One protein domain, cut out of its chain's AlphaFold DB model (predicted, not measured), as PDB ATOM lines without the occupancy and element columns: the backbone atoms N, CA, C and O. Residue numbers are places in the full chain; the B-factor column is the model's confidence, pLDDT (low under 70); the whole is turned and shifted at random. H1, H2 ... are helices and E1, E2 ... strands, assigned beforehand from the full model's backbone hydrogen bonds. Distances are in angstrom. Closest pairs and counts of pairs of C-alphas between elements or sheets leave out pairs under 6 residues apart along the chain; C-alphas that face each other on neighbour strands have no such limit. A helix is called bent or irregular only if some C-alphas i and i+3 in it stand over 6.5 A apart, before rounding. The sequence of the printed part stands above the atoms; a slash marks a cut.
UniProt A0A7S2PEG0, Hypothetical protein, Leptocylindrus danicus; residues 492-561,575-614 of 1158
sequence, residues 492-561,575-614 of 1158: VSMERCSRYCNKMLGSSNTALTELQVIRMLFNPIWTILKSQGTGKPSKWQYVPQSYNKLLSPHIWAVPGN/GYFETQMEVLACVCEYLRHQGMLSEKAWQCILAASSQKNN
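AT A GLANCE: This is residues 492 to 561 and 575 to 614 of the 1158 residues of the protein "Hypothetical protein" of Leptocylindrus danicus (UniProt A0A7S2PEG0). Two helical hairpins, H1 with H2 and H3 with H4, pack on each other as two layers whose helices mostly cross, and a small hairpin of two short strands, E1 and E2, sits at one end of this helical body, beyond the end of H2 and the beginning of H3. The loop between the strands reaches away from the body, and its residues 546 to 551 stick out. The printed part has 110 residues with four named helices and two named strands, in the order H1 H2 E1 E2 H3 H4; it is mostly helix, and the sheet, E1 - E2, is antiparallel. The whole is compact, with a radius of gyration of the C-alphas of 14.5 A and spans of 42 by 35 by 20 A.

HOW THE PARTS SIT: Start with H1, residues 492 to 505, and H2, residues 514 to 531: this helical hairpin touches at a shallow tilt of 17 degrees, opposite ways, closest at the C-alphas of Cys 497 and Ile 525, 5.9 A. H2 is irregular, with C-alphas 520 and 523 7.6 A apart, and has a kink of 45 degrees near residue 521. Next come E1, residues 541 to 543, and E2, residues 555 to 557, an antiparallel hairpin; look for N 541 and O 557 at 3.1 A and N 557 and O 541 at 2.9 A, within hydrogen-bond range. Residues 556 to 557 of E2 also pair antiparallel with residues 576 to 577. H3, residues 580 to 593, touches H2 with residues 580 to 584 alone, closest at the C-alphas of Ile 518 and Met 581, 6.7 A. H4, residues 599 to 614, forms a helical hairpin with H3 at 37 degrees, only just a steep tilt; their closest C-alphas are those of Cys 588 and Trp 602, 7.1 A. Residues 605 to 611 of H4 touch residues 514 to 517 of H2, closest at the C-alphas of Glu 514 and Ala 608, 4.6 A. Each O i to N i+4 pair is within hydrogen-bond range in H1 and H3, against 12 of 14 in H2 and 9 of 12 in H4.

IN THESE COORDINATES: Find C-alpha 492 at (-1.144, -25.119, 13.763), where H1 begins and runs 20.1 A. H2 runs 25.0 A from C-alpha 514 at (22.687, -19.469, 25.001). E1 and E2 have three residues each. H3 runs 20.1 A, and H4 runs 22.6 A to C-alpha 614 at (30.922, -9.834, 22.627).

THE WHOLE: Look to Asn 509 and Tyr 547 for the two C-alphas farthest apart, 42.6 A. Residues 562 to 574 are not printed, and C-alphas 561 and 575 are 10.5 A apart across this cut. The link from E1 to E2 is long. Mean pLDDT of the printed part is 75.2; look for values under 70 at residues 508 to 509, 533 to 539, 543 to 561, 575 and 612 to 614.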
ATOM      1  N   VAL A 492      -1.117 -24.207  12.599       84.88
ATOM      2  CA  VAL A 492      -1.144 -25.119  13.763       84.88
ATOM      3  C   VAL A 492       0.248 -25.319  14.387       84.88
ATOM      4  O   VAL A 492       0.390 -25.489  15.600       84.88
ATOM      5  N   SER A 493       1.302 -25.292  13.570       86.00
ATOM      6  CA  SER A 493       2.686 -25.421  14.037       86.00
ATOM      7  C   SER A 493       3.222 -24.111  14.606       86.00
ATOM      8  O   SER A 493       3.948 -24.140  15.601       86.00
ATOM      9  N   MET A 494       2.849 -22.971  14.013       89.06
ATOM     10  CA  MET A 494       3.185 -21.650  14.542       89.06
ATOM     11  C   MET A 494       2.591 -21.457  15.935       89.06
ATOM     12  O   MET A 494       3.317 -21.114  16.865       89.06
ATOM     13  N   GLU A 495       1.316 -21.794  16.125       89.69
ATOM     14  CA  GLU A 495       0.670 -21.764  17.439       89.69
ATOM     15  C   GLU A 495       1.362 -22.669  18.460       89.69
ATOM     16  O   GLU A 495       1.594 -22.253  19.594       89.69
ATOM     17  N   ARG A 496       1.722 -23.902  18.081       90.94
ATOM     18  CA  ARG A 496       2.421 -24.837  18.978       90.94
ATOM     19  C   ARG A 496       3.794 -24.297  19.393       90.94
ATOM     20  O   ARG A 496       4.116 -24.320  20.580       90.94
ATOM     21  N   CYS A 497       4.575 -23.757  18.457       91.62
ATOM     22  CA  CYS A 497       5.869 -23.140  18.760       91.62
ATOM     23  C   CYS A 497       5.720 -21.847  19.584       91.62
ATOM     24  O   CYS A 497       6.457 -21.665  20.551       91.62
ATOM     25  N   SER A 498       4.740 -20.991  19.267       94.25
ATOM     26  CA  SER A 498       4.387 -19.779  20.026       94.25
ATOM     27  C   SER A 498       4.033 -20.109  21.477       94.25
ATOM     28  O   SER A 498       4.687 -19.611  22.397       94.25
ATOM     29  N   ARG A 499       3.057 -21.004  21.695       91.94
ATOM     30  CA  ARG A 499       2.632 -21.455  23.030       91.94
ATOM     31  C   ARG A 499       3.819 -21.996  23.828       91.94
ATOM     32  O   ARG A 499       3.939 -21.685  25.012       91.94
ATOM     33  N   TYR A 500       4.725 -22.742  23.190       89.94
ATOM     34  CA  TYR A 500       5.921 -23.264  23.853       89.94
ATOM     35  C   TYR A 500       6.925 -22.161  24.235       89.94
ATOM     36  O   TYR A 500       7.354 -22.100  25.387       89.94
ATOM     37  N   CYS A 501       7.259 -21.249  23.313       90.56
ATOM     38  CA  CYS A 501       8.175 -20.134  23.583       90.56
ATOM     39  C   CYS A 501       7.637 -19.213  24.687       90.56
ATOM     40  O   CYS A 501       8.343 -18.911  25.647       90.56
ATOM     41  N   ASN A 502       6.368 -18.808  24.581       90.06
ATOM     42  CA  ASN A 502       5.730 -17.902  25.532       90.06
ATOM     43  C   ASN A 502       5.596 -18.540  26.928       90.06
ATOM     44  O   ASN A 502       5.880 -17.874  27.920       90.06
ATOM     45  N   LYS A 503       5.268 -19.840  27.028       91.12
ATOM     46  CA  LYS A 503       5.218 -20.563  28.315       91.12
ATOM     47  C   LYS A 503       6.590 -20.667  28.995       91.12
ATOM     48  O   LYS A 503       6.677 -20.531  30.215       91.12
ATOM     49  N   MET A 504       7.647 -20.913  28.219       88.88
ATOM     50  CA  MET A 504       8.994 -21.192  28.739       88.88
ATOM     51  C   MET A 504       9.860 -19.942  28.962       88.88
ATOM     52  O   MET A 504      10.807 -20.020  29.739       88.88
ATOM     53  N   LEU A 505       9.559 -18.815  28.301       86.50
ATOM     54  CA  LEU A 505      10.312 -17.554  28.425       86.50
ATOM     55  C   LEU A 505       9.498 -16.388  29.016       86.50
ATOM     56  O   LEU A 505      10.072 -15.476  29.609       86.50
ATOM     57  N   GLY A 506       8.167 -16.388  28.892       77.94
ATOM     58  CA  GLY A 506       7.324 -15.310  29.430       77.94
ATOM     59  C   GLY A 506       7.357 -15.229  30.961       77.94
ATOM     60  O   GLY A 506       7.210 -14.150  31.538       77.94
ATOM     61  N   SER A 507       7.620 -16.353  31.626       75.50
ATOM     62  CA  SER A 507       7.736 -16.480  33.083       75.50
ATOM     63  C   SER A 507       9.127 -16.134  33.635       75.50
ATOM     64  O   SER A 507       9.235 -15.731  34.791       75.50
ATOM     65  N   SER A 508      10.198 -16.222  32.837       68.06
ATOM     66  CA  SER A 508      11.561 -15.924  33.300       68.06
ATOM     67  C   SER A 508      11.834 -14.419  33.383       68.06
ATOM     68  O   SER A 508      11.765 -13.713  32.382       68.06
ATOM     69  N   ASN A 509      12.200 -13.938  34.576       66.88
ATOM     70  CA  ASN A 509      12.767 -12.594  34.795       66.88
ATOM     71  C   ASN A 509      14.311 -12.597  34.835       66.88
ATOM     72  O   ASN A 509      14.931 -11.552  35.010       66.88
ATOM     73  N   THR A 510      14.943 -13.767  34.716       70.81
ATOM     74  CA  THR A 510      16.397 -13.957  34.780       70.81
ATOM     75  C   THR A 510      17.016 -14.056  33.388       70.81
ATOM     76  O   THR A 510      16.444 -14.656  32.480       70.81
ATOM     77  N   ALA A 511      18.215 -13.494  33.217       76.88
ATOM     78  CA  ALA A 511      18.955 -13.575  31.961       76.88
ATOM     79  C   ALA A 511      19.430 -15.017  31.696       76.88
ATOM     80  O   ALA A 511      20.320 -15.526  32.381       76.88
ATOM     81  N   LEU A 512      18.838 -15.672  30.696       84.06
ATOM     82  CA  LEU A 512      19.213 -17.021  30.273       84.06
ATOM     83  C   LEU A 512      20.443 -16.987  29.353       84.06
ATOM     84  O   LEU A 512      20.569 -16.133  28.478       84.06
ATOM     85  N   THR A 513      21.346 -17.950  29.531       86.56
ATOM     86  CA  THR A 513      22.491 -18.162  28.630       86.56
ATOM     87  C   THR A 513      22.075 -18.894  27.353       86.56
ATOM     88  O   THR A 513      21.110 -19.663  27.359       86.56
ATOM     89  N   GLU A 514      22.858 -18.743  26.277       82.50
ATOM     90  CA  GLU A 514      22.687 -19.469  25.001       82.50
ATOM     91  C   GLU A 514      22.396 -20.969  25.219       82.50
ATOM     92  O   GLU A 514      21.446 -21.530  24.675       82.50
ATOM     93  N   LEU A 515      23.165 -21.613  26.101       77.38
ATOM     94  CA  LEU A 515      23.085 -23.052  26.354       77.38
ATOM     95  C   LEU A 515      21.859 -23.466  27.197       77.38
ATOM     96  O   LEU A 515      21.419 -24.613  27.102       77.38
ATOM     97  N   GLN A 516      21.274 -22.553  27.980       84.88
ATOM     98  CA  GLN A 516      19.975 -22.768  28.633       84.88
ATOM     99  C   GLN A 516      18.827 -22.640  27.624       84.88
ATOM    100  O   GLN A 516      17.980 -23.530  27.570       84.88
ATOM    101  N   VAL A 517      18.843 -21.608  26.771       84.19
ATOM    102  CA  VAL A 517      17.815 -21.395  25.734       84.19
ATOM    103  C   VAL A 517      17.771 -22.568  24.744       84.19
ATOM    104  O   VAL A 517      16.690 -23.107  24.497       84.19
ATOM    105  N   ILE A 518      18.929 -23.057  24.273       84.06
ATOM    106  CA  ILE A 518      19.014 -24.281  23.448       84.06
ATOM    107  C   ILE A 518      18.357 -25.471  24.164       84.06
ATOM    108  O   ILE A 518      17.516 -26.155  23.580       84.06
ATOM    109  N   ARG A 519      18.726 -25.732  25.427       81.12
ATOM    110  CA  ARG A 519      18.218 -26.885  26.194       81.12
ATOM    111  C   ARG A 519      16.711 -26.820  26.442       81.12
ATOM    112  O   ARG A 519      16.070 -27.866  26.424       81.12
ATOM    113  N   MET A 520      16.166 -25.626  26.669       85.94
ATOM    114  CA  MET A 520      14.741 -25.423  26.939       85.94
ATOM    115  C   MET A 520      13.884 -25.488  25.670       85.94
ATOM    116  O   MET A 520      12.806 -26.070  25.713       85.94
ATOM    117  N   LEU A 521      14.338 -24.908  24.553       89.56
ATOM    118  CA  LEU A 521      13.480 -24.675  23.382       89.56
ATOM    119  C   LEU A 521      13.787 -25.550  22.165       89.56
ATOM    120  O   LEU A 521      12.865 -25.853  21.406       89.56
ATOM    121  N   PHE A 522      15.040 -25.976  21.953       90.50
ATOM    122  CA  PHE A 522      15.416 -26.592  20.675       90.50
ATOM    123  C   PHE A 522      14.703 -27.923  20.424       90.50
ATOM    124  O   PHE A 522      14.066 -28.085  19.388       90.50
ATOM    125  N   ASN A 523      14.781 -28.882  21.351       84.56
ATOM    126  CA  ASN A 523      14.211 -30.218  21.125       84.56
ATOM    127  C   ASN A 523      12.672 -30.210  20.954       84.56
ATOM    128  O   ASN A 523      12.189 -30.905  20.054       84.56
ATOM    129  N   PRO A 524      11.893 -29.433  21.739       85.56
ATOM    130  CA  PRO A 524      10.453 -29.270  21.525       85.56
ATOM    131  C   PRO A 524      10.115 -28.654  20.161       85.56
ATOM    132  O   PRO A 524       9.370 -29.260  19.391       85.56
ATOM    133  N   ILE A 525      10.718 -27.511  19.816       89.75
ATOM    134  CA  ILE A 525      10.456 -26.823  18.542       89.75
ATOM    135  C   ILE A 525      10.890 -27.700  17.366       89.75
ATOM    136  O   ILE A 525      10.099 -27.933  16.457       89.75
ATOM    137  N   TRP A 526      12.082 -28.299  17.417       90.06
ATOM    138  CA  TRP A 526      12.556 -29.221  16.384       90.06
ATOM    139  C   TRP A 526      11.649 -30.453  16.208       90.06
ATOM    140  O   TRP A 526      11.508 -30.966  15.097       90.06
ATOM    141  N   THR A 527      10.984 -30.915  17.273       83.12
ATOM    142  CA  THR A 527       9.984 -31.993  17.177       83.12
ATOM    143  C   THR A 527       8.731 -31.534  16.427       83.12
ATOM    144  O   THR A 527       8.221 -32.291  15.602       83.12
ATOM    145  N   ILE A 528       8.280 -30.291  16.641       87.31
ATOM    146  CA  ILE A 528       7.170 -29.686  15.889       87.31
ATOM    147  C   ILE A 528       7.562 -29.525  14.410       87.31
ATOM    148  O   ILE A 528       6.866 -30.060  13.549       87.31
ATOM    149  N   LEU A 529       8.712 -28.909  14.105       83.81
ATOM    150  CA  LEU A 529       9.228 -28.745  12.733       83.81
ATOM    151  C   LEU A 529       9.301 -30.078  11.972       83.81
ATOM    152  O   LEU A 529       8.832 -30.201  10.844       83.81
ATOM    153  N   LYS A 530       9.849 -31.117  12.614       79.25
ATOM    154  CA  LYS A 530      10.003 -32.453  12.021       79.25
ATOM    155  C   LYS A 530       8.671 -33.205  11.849       79.25
ATOM    156  O   LYS A 530       8.631 -34.191  11.114       79.25
ATOM    157  N   SER A 531       7.599 -32.774  12.520       76.69
ATOM    158  CA  SER A 531       6.253 -33.344  12.349       76.69
ATOM    159  C   SER A 531       5.504 -32.796  11.124       76.69
ATOM    160  O   SER A 531       4.527 -33.405  10.692       76.69
ATOM    161  N   GLN A 532       5.975 -31.691  10.532       76.12
ATOM    162  CA  GLN A 532       5.366 -31.079   9.350       76.12
ATOM    163  C   GLN A 532       5.622 -31.877   8.062       76.12
ATOM    164  O   GLN A 532       6.698 -32.441   7.849       76.12
ATOM    165  N   GLY A 533       4.624 -31.856   7.172       56.25
ATOM    166  CA  GLY A 533       4.681 -32.429   5.828       56.25
ATOM    167  C   GLY A 533       4.567 -33.957   5.803       56.25
ATOM    168  O   GLY A 533       5.334 -34.681   6.436       56.25
ATOM    169  N   THR A 534       3.639 -34.498   5.012       45.62
ATOM    170  CA  THR A 534       3.539 -35.949   4.753       45.62
ATOM    171  C   THR A 534       4.404 -36.370   3.561       45.62
ATOM    172  O   THR A 534       5.135 -37.362   3.667       45.62
ATOM    173  N   GLY A 535       4.401 -35.586   2.479       45.75
ATOM    174  CA  GLY A 535       5.193 -35.804   1.262       45.75
ATOM    175  C   GLY A 535       6.676 -35.410   1.352       45.75
ATOM    176  O   GLY A 535       7.164 -34.926   2.368       45.75
ATOM    177  N   LYS A 536       7.411 -35.628   0.257       41.41
ATOM    178  CA  LYS A 536       8.713 -34.999  -0.035       41.41
ATOM    179  C   LYS A 536       8.489 -34.066  -1.236       41.41
ATOM    180  O   LYS A 536       7.750 -34.490  -2.124       41.41
ATOM    181  N   PRO A 537       9.096 -32.866  -1.308       45.47
ATOM    182  CA  PRO A 537      10.301 -32.431  -0.587       45.47
ATOM    183  C   PRO A 537      10.069 -31.642   0.718       45.47
ATOM    184  O   PRO A 537      11.038 -31.309   1.390       45.47
ATOM    185  N   SER A 538       8.822 -31.361   1.100       54.38
ATOM    186  CA  SER A 538       8.437 -30.356   2.107       54.38
ATOM    187  C   SER A 538       8.649 -30.733   3.592       54.38
ATOM    188  O   SER A 538       7.770 -30.500   4.417       54.38
ATOM    189  N   LYS A 539       9.803 -31.310   3.968       66.00
ATOM    190  CA  LYS A 539      10.131 -31.631   5.376       66.00
ATOM    191  C   LYS A 539      11.444 -31.019   5.854       66.00
ATOM    192  O   LYS A 539      12.479 -31.192   5.216       66.00
ATOM    193  N   TRP A 540      11.412 -30.434   7.050       74.31
ATOM    194  CA  TRP A 540      12.602 -30.083   7.827       74.31
ATOM    195  C   TRP A 540      13.472 -31.317   8.087       74.31
ATOM    196  O   TRP A 540      13.011 -32.304   8.670       74.31
ATOM    197  N   GLN A 541      14.742 -31.268   7.677       73.44
ATOM    198  CA  GLN A 541      15.647 -32.410   7.802       73.44
ATOM    199  C   GLN A 541      16.938 -32.048   8.541       73.44
ATOM    200  O   GLN A 541      17.751 -31.249   8.086       73.44
ATOM    201  N   TYR A 542      17.181 -32.745   9.652       71.00
ATOM    202  CA  TYR A 542      18.517 -32.843  10.230       71.00
ATOM    203  C   TYR A 542      19.386 -33.686   9.292       71.00
ATOM    204  O   TYR A 542      19.080 -34.860   9.050       71.00
ATOM    205  N   VAL A 543      20.452 -33.095   8.753       58.34
ATOM    206  CA  VAL A 543      21.384 -33.775   7.852       58.34
ATOM    207  C   VAL A 543      22.664 -34.083   8.634       58.34
ATOM    208  O   VAL A 543      23.541 -33.225   8.741       58.34
ATOM    209  N   PRO A 544      22.823 -35.302   9.194       46.19
ATOM    210  CA  PRO A 544      24.087 -35.693   9.806       46.19
ATOM    211  C   PRO A 544      25.173 -35.703   8.725       46.19
ATOM    212  O   PRO A 544      25.165 -36.550   7.826       46.19
ATOM    213  N   GLN A 545      26.098 -34.742   8.812       45.94
ATOM    214  CA  GLN A 545      27.133 -34.471   7.814       45.94
ATOM    215  C   GLN A 545      28.217 -35.565   7.811       45.94
ATOM    216  O   GLN A 545      29.356 -35.387   8.232       45.94
ATOM    217  N   SER A 546      27.841 -36.737   7.306       40.38
ATOM    218  CA  SER A 546      28.683 -37.931   7.157       40.38
ATOM    219  C   SER A 546      29.747 -37.799   6.057       40.38
ATOM    220  O   SER A 546      30.609 -38.665   5.922       40.38
ATOM    221  N   TYR A 547      29.731 -36.694   5.307       37.66
ATOM    222  CA  TYR A 547      30.706 -36.352   4.278       37.66
ATOM    223  C   TYR A 547      31.225 -34.926   4.508       37.66
ATOM    224  O   TYR A 547      30.437 -33.987   4.518       37.66
ATOM    225  N   ASN A 548      32.557 -34.788   4.600       34.53
ATOM    226  CA  ASN A 548      33.336 -33.549   4.813       34.53
ATOM    227  C   ASN A 548      33.603 -33.158   6.290       34.53
ATOM    228  O   ASN A 548      33.214 -32.082   6.730       34.53
ATOM    229  N   LYS A 549      34.381 -33.969   7.029       38.72
ATOM    230  CA  LYS A 549      35.053 -33.513   8.266       38.72
ATOM    231  C   LYS A 549      36.025 -32.359   7.953       38.72
ATOM    232  O   LYS A 549      37.100 -32.625   7.421       38.72
ATOM    233  N   LEU A 550      35.679 -31.115   8.283       37.97
ATOM    234  CA  LEU A 550      36.646 -30.000   8.356       37.97
ATOM    235  C   LEU A 550      36.193 -28.867   9.294       37.97
ATOM    236  O   LEU A 550      37.041 -28.230   9.909       37.97
ATOM    237  N   LEU A 551      34.881 -28.678   9.459       34.12
ATOM    238  CA  LEU A 551      34.245 -27.904  10.532       34.12
ATOM    239  C   LEU A 551      33.079 -28.727  11.119       34.12
ATOM    240  O   LEU A 551      32.746 -29.788  10.590       34.12
ATOM    241  N   SER A 552      32.519 -28.286  12.247       35.66
ATOM    242  CA  SER A 552      31.438 -28.958  12.988       35.66
ATOM    243  C   SER A 552      30.791 -27.937  13.949       35.66
ATOM    244  O   SER A 552      31.551 -27.104  14.455       35.66
ATOM    245  N   PRO A 553      29.474 -27.990  14.261       52.47
ATOM    246  CA  PRO A 553      28.597 -29.156  14.097       52.47
ATOM    247  C   PRO A 553      27.217 -28.908  13.440       52.47
ATOM    248  O   PRO A 553      26.679 -27.821  13.495       52.47
ATOM    249  N   HIS A 554      26.584 -29.990  12.966       51.44
ATOM    250  CA  HIS A 554      25.138 -30.109  12.675       51.44
ATOM    251  C   HIS A 554      24.519 -29.135  11.644       51.44
ATOM    252  O   HIS A 554      24.064 -28.052  11.989       51.44
ATOM    253  N   ILE A 555      24.348 -29.608  10.403       52.03
ATOM    254  CA  ILE A 555      23.576 -28.906   9.363       52.03
ATOM    255  C   ILE A 555      22.079 -29.238   9.489       52.03
ATOM    256  O   ILE A 555      21.682 -30.411   9.451       52.03
ATOM    257  N   TRP A 556      21.243 -28.201   9.583       64.44
ATOM    258  CA  TRP A 556      19.778 -28.301   9.627       64.44
ATOM    259  C   TRP A 556      19.202 -27.713   8.334       64.44
ATOM    260  O   TRP A 556      19.324 -26.514   8.098       64.44
ATOM    261  N   ALA A 557      18.622 -28.554   7.475       56.44
ATOM    262  CA  ALA A 557      18.157 -28.158   6.146       56.44
ATOM    263  C   ALA A 557      16.670 -27.768   6.143       56.44
ATOM    264  O   ALA A 557      15.832 -28.470   6.726       56.44
ATOM    265  N   VAL A 558      16.366 -26.676   5.439       62.84
ATOM    266  CA  VAL A 558      15.012 -26.139   5.242       62.84
ATOM    267  C   VAL A 558      14.393 -26.767   3.983       62.84
ATOM    268  O   VAL A 558      15.100 -26.922   2.982       62.84
ATOM    269  N   PRO A 559      13.102 -27.149   3.980       49.03
ATOM    270  CA  PRO A 559      12.411 -27.507   2.743       49.03
ATOM    271  C   PRO A 559      12.263 -26.278   1.836       49.03
ATOM    272  O   PRO A 559      11.766 -25.249   2.276       49.03
ATOM    273  N   GLY A 560      12.680 -26.384   0.573       46.66
ATOM    274  CA  GLY A 560      12.658 -25.261  -0.370       46.66
ATOM    275  C   GLY A 560      11.640 -25.408  -1.500       46.66
ATOM    276  O   GLY A 560      11.340 -26.523  -1.925       46.66
ATOM    277  N   ASN A 561      11.211 -24.257  -2.021       44.56
ATOM    278  CA  ASN A 561      10.764 -24.036  -3.398       44.56
ATOM    279  C   ASN A 561      11.360 -22.697  -3.894       44.56
ATOM    280  O   ASN A 561      11.664 -21.826  -3.085       44.56
ATOM    281  N   GLY A 575      20.643 -22.455   2.135       64.38
ATOM    282  CA  GLY A 575      19.388 -23.163   2.456       64.38
ATOM    283  C   GLY A 575      19.467 -24.086   3.687       64.38
ATOM    284  O   GLY A 575      18.810 -25.129   3.736       64.38
ATOM    285  N   TYR A 576      20.337 -23.758   4.639       74.06
ATOM    286  CA  TYR A 576      20.601 -24.515   5.852       74.06
ATOM    287  C   TYR A 576      21.112 -23.610   6.977       74.06
ATOM    288  O   TYR A 576      21.739 -22.580   6.727       74.06
ATOM    289  N   PHE A 577      20.903 -24.058   8.213       80.50
ATOM    290  CA  PHE A 577      21.445 -23.450   9.428       80.50
ATOM    291  C   PHE A 577      22.638 -24.261   9.954       80.50
ATOM    292  O   PHE A 577      22.621 -25.497   9.891       80.50
ATOM    293  N   GLU A 578      23.656 -23.577  10.485       74.38
ATOM    294  CA  GLU A 578      24.874 -24.171  11.057       74.38
ATOM    295  C   GLU A 578      24.783 -24.365  12.578       74.38
ATOM    296  O   GLU A 578      25.536 -25.158  13.140       74.38
ATOM    297  N   THR A 579      23.868 -23.688  13.280       83.94
ATOM    298  CA  THR A 579      23.645 -23.929  14.713       83.94
ATOM    299  C   THR A 579      22.177 -24.021  15.116       83.94
ATOM    300  O   THR A 579      21.271 -23.463  14.501       83.94
ATOM    301  N   GLN A 580      21.950 -24.704  16.242       87.00
ATOM    302  CA  GLN A 580      20.639 -24.817  16.888       87.00
ATOM    303  C   GLN A 580      20.036 -23.451  17.262       87.00
ATOM    304  O   GLN A 580      18.815 -23.319  17.300       87.00
ATOM    305  N   MET A 581      20.873 -22.433  17.501       88.38
ATOM    306  CA  MET A 581      20.415 -21.071  17.782       88.38
ATOM    307  C   MET A 581      19.975 -20.309  16.535       88.38
ATOM    308  O   MET A 581      19.090 -19.476  16.662       88.38
ATOM    309  N   GLU A 582      20.519 -20.587  15.350       85.00
ATOM    310  CA  GLU A 582      20.017 -19.975  14.109       85.00
ATOM    311  C   GLU A 582      18.633 -20.522  13.742       85.00
ATOM    312  O   GLU A 582      17.744 -19.750  13.395       85.00
ATOM    313  N   VAL A 583      18.412 -21.834  13.915       86.44
ATOM    314  CA  VAL A 583      17.081 -22.450  13.754       86.44
ATOM    315  C   VAL A 583      16.073 -21.824  14.726       86.44
ATOM    316  O   VAL A 583      14.969 -21.466  14.322       86.44
ATOM    317  N   LEU A 584      16.451 -21.666  16.003       90.62
ATOM    318  CA  LEU A 584      15.605 -21.014  17.009       90.62
ATOM    319  C   LEU A 584      15.355 -19.540  16.682       90.62
ATOM    320  O   LEU A 584      14.210 -19.107  16.739       90.62
ATOM    321  N   ALA A 585      16.392 -18.783  16.318       88.25
ATOM    322  CA  ALA A 585      16.270 -17.375  15.962       88.25
ATOM    323  C   ALA A 585      15.321 -17.191  14.773       88.25
ATOM    324  O   ALA A 585      14.371 -16.430  14.896       88.25
ATOM    325  N   CYS A 586      15.498 -17.951  13.687       88.31
ATOM    326  CA  CYS A 586      14.636 -17.885  12.507       88.31
ATOM    327  C   CYS A 586      13.169 -18.226  12.829       88.31
ATOM    328  O   CYS A 586      12.266 -17.477  12.455       88.31
ATOM    329  N   VAL A 587      12.912 -19.309  13.576       90.56
ATOM    330  CA  VAL A 587      11.541 -19.679  13.975       90.56
ATOM    331  C   VAL A 587      10.918 -18.616  14.880       90.56
ATOM    332  O   VAL A 587       9.771 -18.232  14.670       90.56
ATOM    333  N   CYS A 588      11.646 -18.115  15.876       91.19
ATOM    334  CA  CYS A 588      11.127 -17.119  16.810       91.19
ATOM    335  C   CYS A 588      10.964 -15.731  16.167       91.19
ATOM    336  O   CYS A 588      10.003 -15.033  16.480       91.19
ATOM    337  N   GLU A 589      11.827 -15.357  15.226       89.81
ATOM    338  CA  GLU A 589      11.689 -14.144  14.419       89.81
ATOM    339  C   GLU A 589      10.456 -14.223  13.511       89.81
ATOM    340  O   GLU A 589       9.654 -13.292  13.494       89.81
ATOM    341  N   TYR A 590      10.232 -15.361  12.846       89.06
ATOM    342  CA  TYR A 590       9.023 -15.604  12.054       89.06
ATOM    343  C   TYR A 590       7.752 -15.532  12.923       89.06
ATOM    344  O   TYR A 590       6.819 -14.806  12.588       89.06
ATOM    345  N   LEU A 591       7.740 -16.176  14.099       91.00
ATOM    346  CA  LEU A 591       6.629 -16.077  15.062       91.00
ATOM    347  C   LEU A 591       6.390 -14.646  15.566       91.00
ATOM    348  O   LEU A 591       5.245 -14.272  15.807       91.00
ATOM    349  N   ARG A 592       7.446 -13.843  15.729       91.88
ATOM    350  CA  ARG A 592       7.348 -12.421  16.091       91.88
ATOM    351  C   ARG A 592       6.741 -11.597  14.956       91.88
ATOM    352  O   ARG A 592       5.880 -10.766  15.220       91.88
ATOM    353  N   HIS A 593       7.133 -11.850  13.707       87.69
ATOM    354  CA  HIS A 593       6.550 -11.184  12.538       87.69
ATOM    355  C   HIS A 593       5.064 -11.516  12.332       87.69
ATOM    356  O   HIS A 593       4.328 -10.659  11.856       87.69
ATOM    357  N   GLN A 594       4.609 -12.695  12.766       90.69
ATOM    358  CA  GLN A 594       3.186 -13.063  12.810       90.69
ATOM    359  C   GLN A 594       2.457 -12.573  14.085       90.69
ATOM    360  O   GLN A 594       1.320 -12.960  14.335       90.69
ATOM    361  N   GLY A 595       3.102 -11.771  14.945       93.19
ATOM    362  CA  GLY A 595       2.521 -11.277  16.205       93.19
ATOM    363  C   GLY A 595       2.320 -12.342  17.297       93.19
ATOM    364  O   GLY A 595       1.739 -12.059  18.340       93.19
ATOM    365  N   MET A 596       2.805 -13.570  17.089       93.62
ATOM    366  CA  MET A 596       2.539 -14.728  17.953       93.62
ATOM    367  C   MET A 596       3.575 -14.916  19.071       93.62
ATOM    368  O   MET A 596       3.349 -15.706  19.994       93.62
ATOM    369  N   LEU A 597       4.729 -14.249  19.002       94.94
ATOM    370  CA  LEU A 597       5.758 -14.287  20.045       94.94
ATOM    371  C   LEU A 597       5.685 -13.026  20.911       94.94
ATOM    372  O   LEU A 597       5.741 -11.914  20.394       94.94
ATOM    373  N   SER A 598       5.612 -13.195  22.233       93.12
ATOM    374  CA  SER A 598       5.663 -12.066  23.165       93.12
ATOM    375  C   SER A 598       7.033 -11.383  23.139       93.12
ATOM    376  O   SER A 598       8.072 -12.047  23.115       93.12
ATOM    377  N   GLU A 599       7.048 -10.051  23.216       89.19
ATOM    378  CA  GLU A 599       8.289  -9.266  23.159       89.19
ATOM    379  C   GLU A 599       9.278  -9.672  24.268       89.19
ATOM    380  O   GLU A 599      10.474  -9.795  24.029       89.19
ATOM    381  N   LYS A 600       8.785 -10.021  25.465       88.25
ATOM    382  CA  LYS A 600       9.619 -10.557  26.555       88.25
ATOM    383  C   LYS A 600      10.342 -11.856  26.166       88.25
ATOM    384  O   LYS A 600      11.525 -12.011  26.472       88.25
ATOM    385  N   ALA A 601       9.660 -12.777  25.481       87.25
ATOM    386  CA  ALA A 601      10.273 -14.008  24.990       87.25
ATOM    387  C   ALA A 601      11.305 -13.723  23.885       87.25
ATOM    388  O   ALA A 601      12.385 -14.312  23.886       87.25
ATOM    389  N   TRP A 602      11.020 -12.773  22.991       91.62
ATOM    390  CA  TRP A 602      11.964 -12.332  21.963       91.62
ATOM    391  C   TRP A 602      13.241 -11.714  22.560       91.62
ATOM    392  O   TRP A 602      14.349 -12.130  22.215       91.62
ATOM    393  N   GLN A 603      13.106 -10.811  23.534       88.25
ATOM    394  CA  GLN A 603      14.240 -10.185  24.225       88.25
ATOM    395  C   GLN A 603      15.125 -11.208  24.961       88.25
ATOM    396  O   GLN A 603      16.350 -11.097  24.923       88.25
ATOM    397  N   CYS A 604      14.546 -12.262  25.552       85.38
ATOM    398  CA  CYS A 604      15.327 -13.359  26.143       85.38
ATOM    399  C   CYS A 604      16.202 -14.092  25.105       85.38
ATOM    400  O   CYS A 604      17.326 -14.490  25.414       85.38
ATOM    401  N   ILE A 605      15.716 -14.254  23.869       86.00
ATOM    402  CA  ILE A 605      16.444 -14.922  22.778       86.00
ATOM    403  C   ILE A 605      17.553 -14.014  22.224       86.00
ATOM    404  O   ILE A 605      18.677 -14.481  22.023       86.00
ATOM    405  N   LEU A 606      17.279 -12.714  22.046       85.44
ATOM    406  CA  LEU A 606      18.281 -11.723  21.634       85.44
ATOM    407  C   LEU A 606      19.398 -11.542  22.673       85.44
ATOM    408  O   LEU A 606      20.575 -11.456  22.311       85.44
ATOM    409  N   ALA A 607      19.063 -11.530  23.965       85.06
ATOM    410  CA  ALA A 607      20.052 -11.478  25.038       85.06
ATOM    411  C   ALA A 607      20.971 -12.714  25.021       85.06
ATOM    412  O   ALA A 607      22.194 -12.582  25.132       85.06
ATOM    413  N   ALA A 608      20.399 -13.905  24.818       83.56
ATOM    414  CA  ALA A 608      21.141 -15.160  24.763       83.56
ATOM    415  C   ALA A 608      22.057 -15.269  23.527       83.56
ATOM    416  O   ALA A 608      23.181 -15.754  23.649       83.56
ATOM    417  N   SER A 609      21.628 -14.791  22.351       80.31
ATOM    418  CA  SER A 609      22.459 -14.803  21.135       80.31
ATOM    419  C   SER A 609      23.595 -13.765  21.179       80.31
ATOM    420  O   SER A 609      24.718 -14.047  20.751       80.31
ATOM    421  N   SER A 610      23.351 -12.589  21.766       78.12
ATOM    422  CA  SER A 610      24.309 -11.469  21.789       78.12
ATOM    423  C   SER A 610      25.581 -11.745  22.607       78.12
ATOM    424  O   SER A 610      26.662 -11.253  22.263       78.12
ATOM    425  N   GLN A 611      25.506 -12.590  23.645       70.81
ATOM    426  CA  GLN A 611      26.659 -12.994  24.476       70.81
ATOM    427  C   GLN A 611      27.805 -13.630  23.650       70.81
ATOM    428  O   GLN A 611      28.992 -13.494  23.981       70.81
ATOM    429  N   LYS A 612      27.464 -14.268  22.525       59.62
ATOM    430  CA  LYS A 612      28.384 -14.941  21.594       59.62
ATOM    431  C   LYS A 612      29.245 -13.970  20.774       59.62
ATOM    432  O   LYS A 612      30.387 -14.278  20.431       59.62
ATOM    433  N   ASN A 613      28.723 -12.777  20.485       51.06
ATOM    434  CA  ASN A 613      29.411 -11.775  19.668       51.06
ATOM    435  C   ASN A 613      30.392 -10.936  20.495       51.06
ATOM    436  O   ASN A 613      31.529 -10.720  20.065       51.06
ATOM    437  N   ASN A 614      30.022 -10.561  21.724       48.59
ATOM    438  CA  ASN A 614      30.922  -9.834  22.627       48.59
ATOM    439  C   ASN A 614      32.164 -10.666  22.993       48.59
ATOM    440  O   ASN A 614      33.284 -10.163  22.926       48.59
TER     441      ASN A 614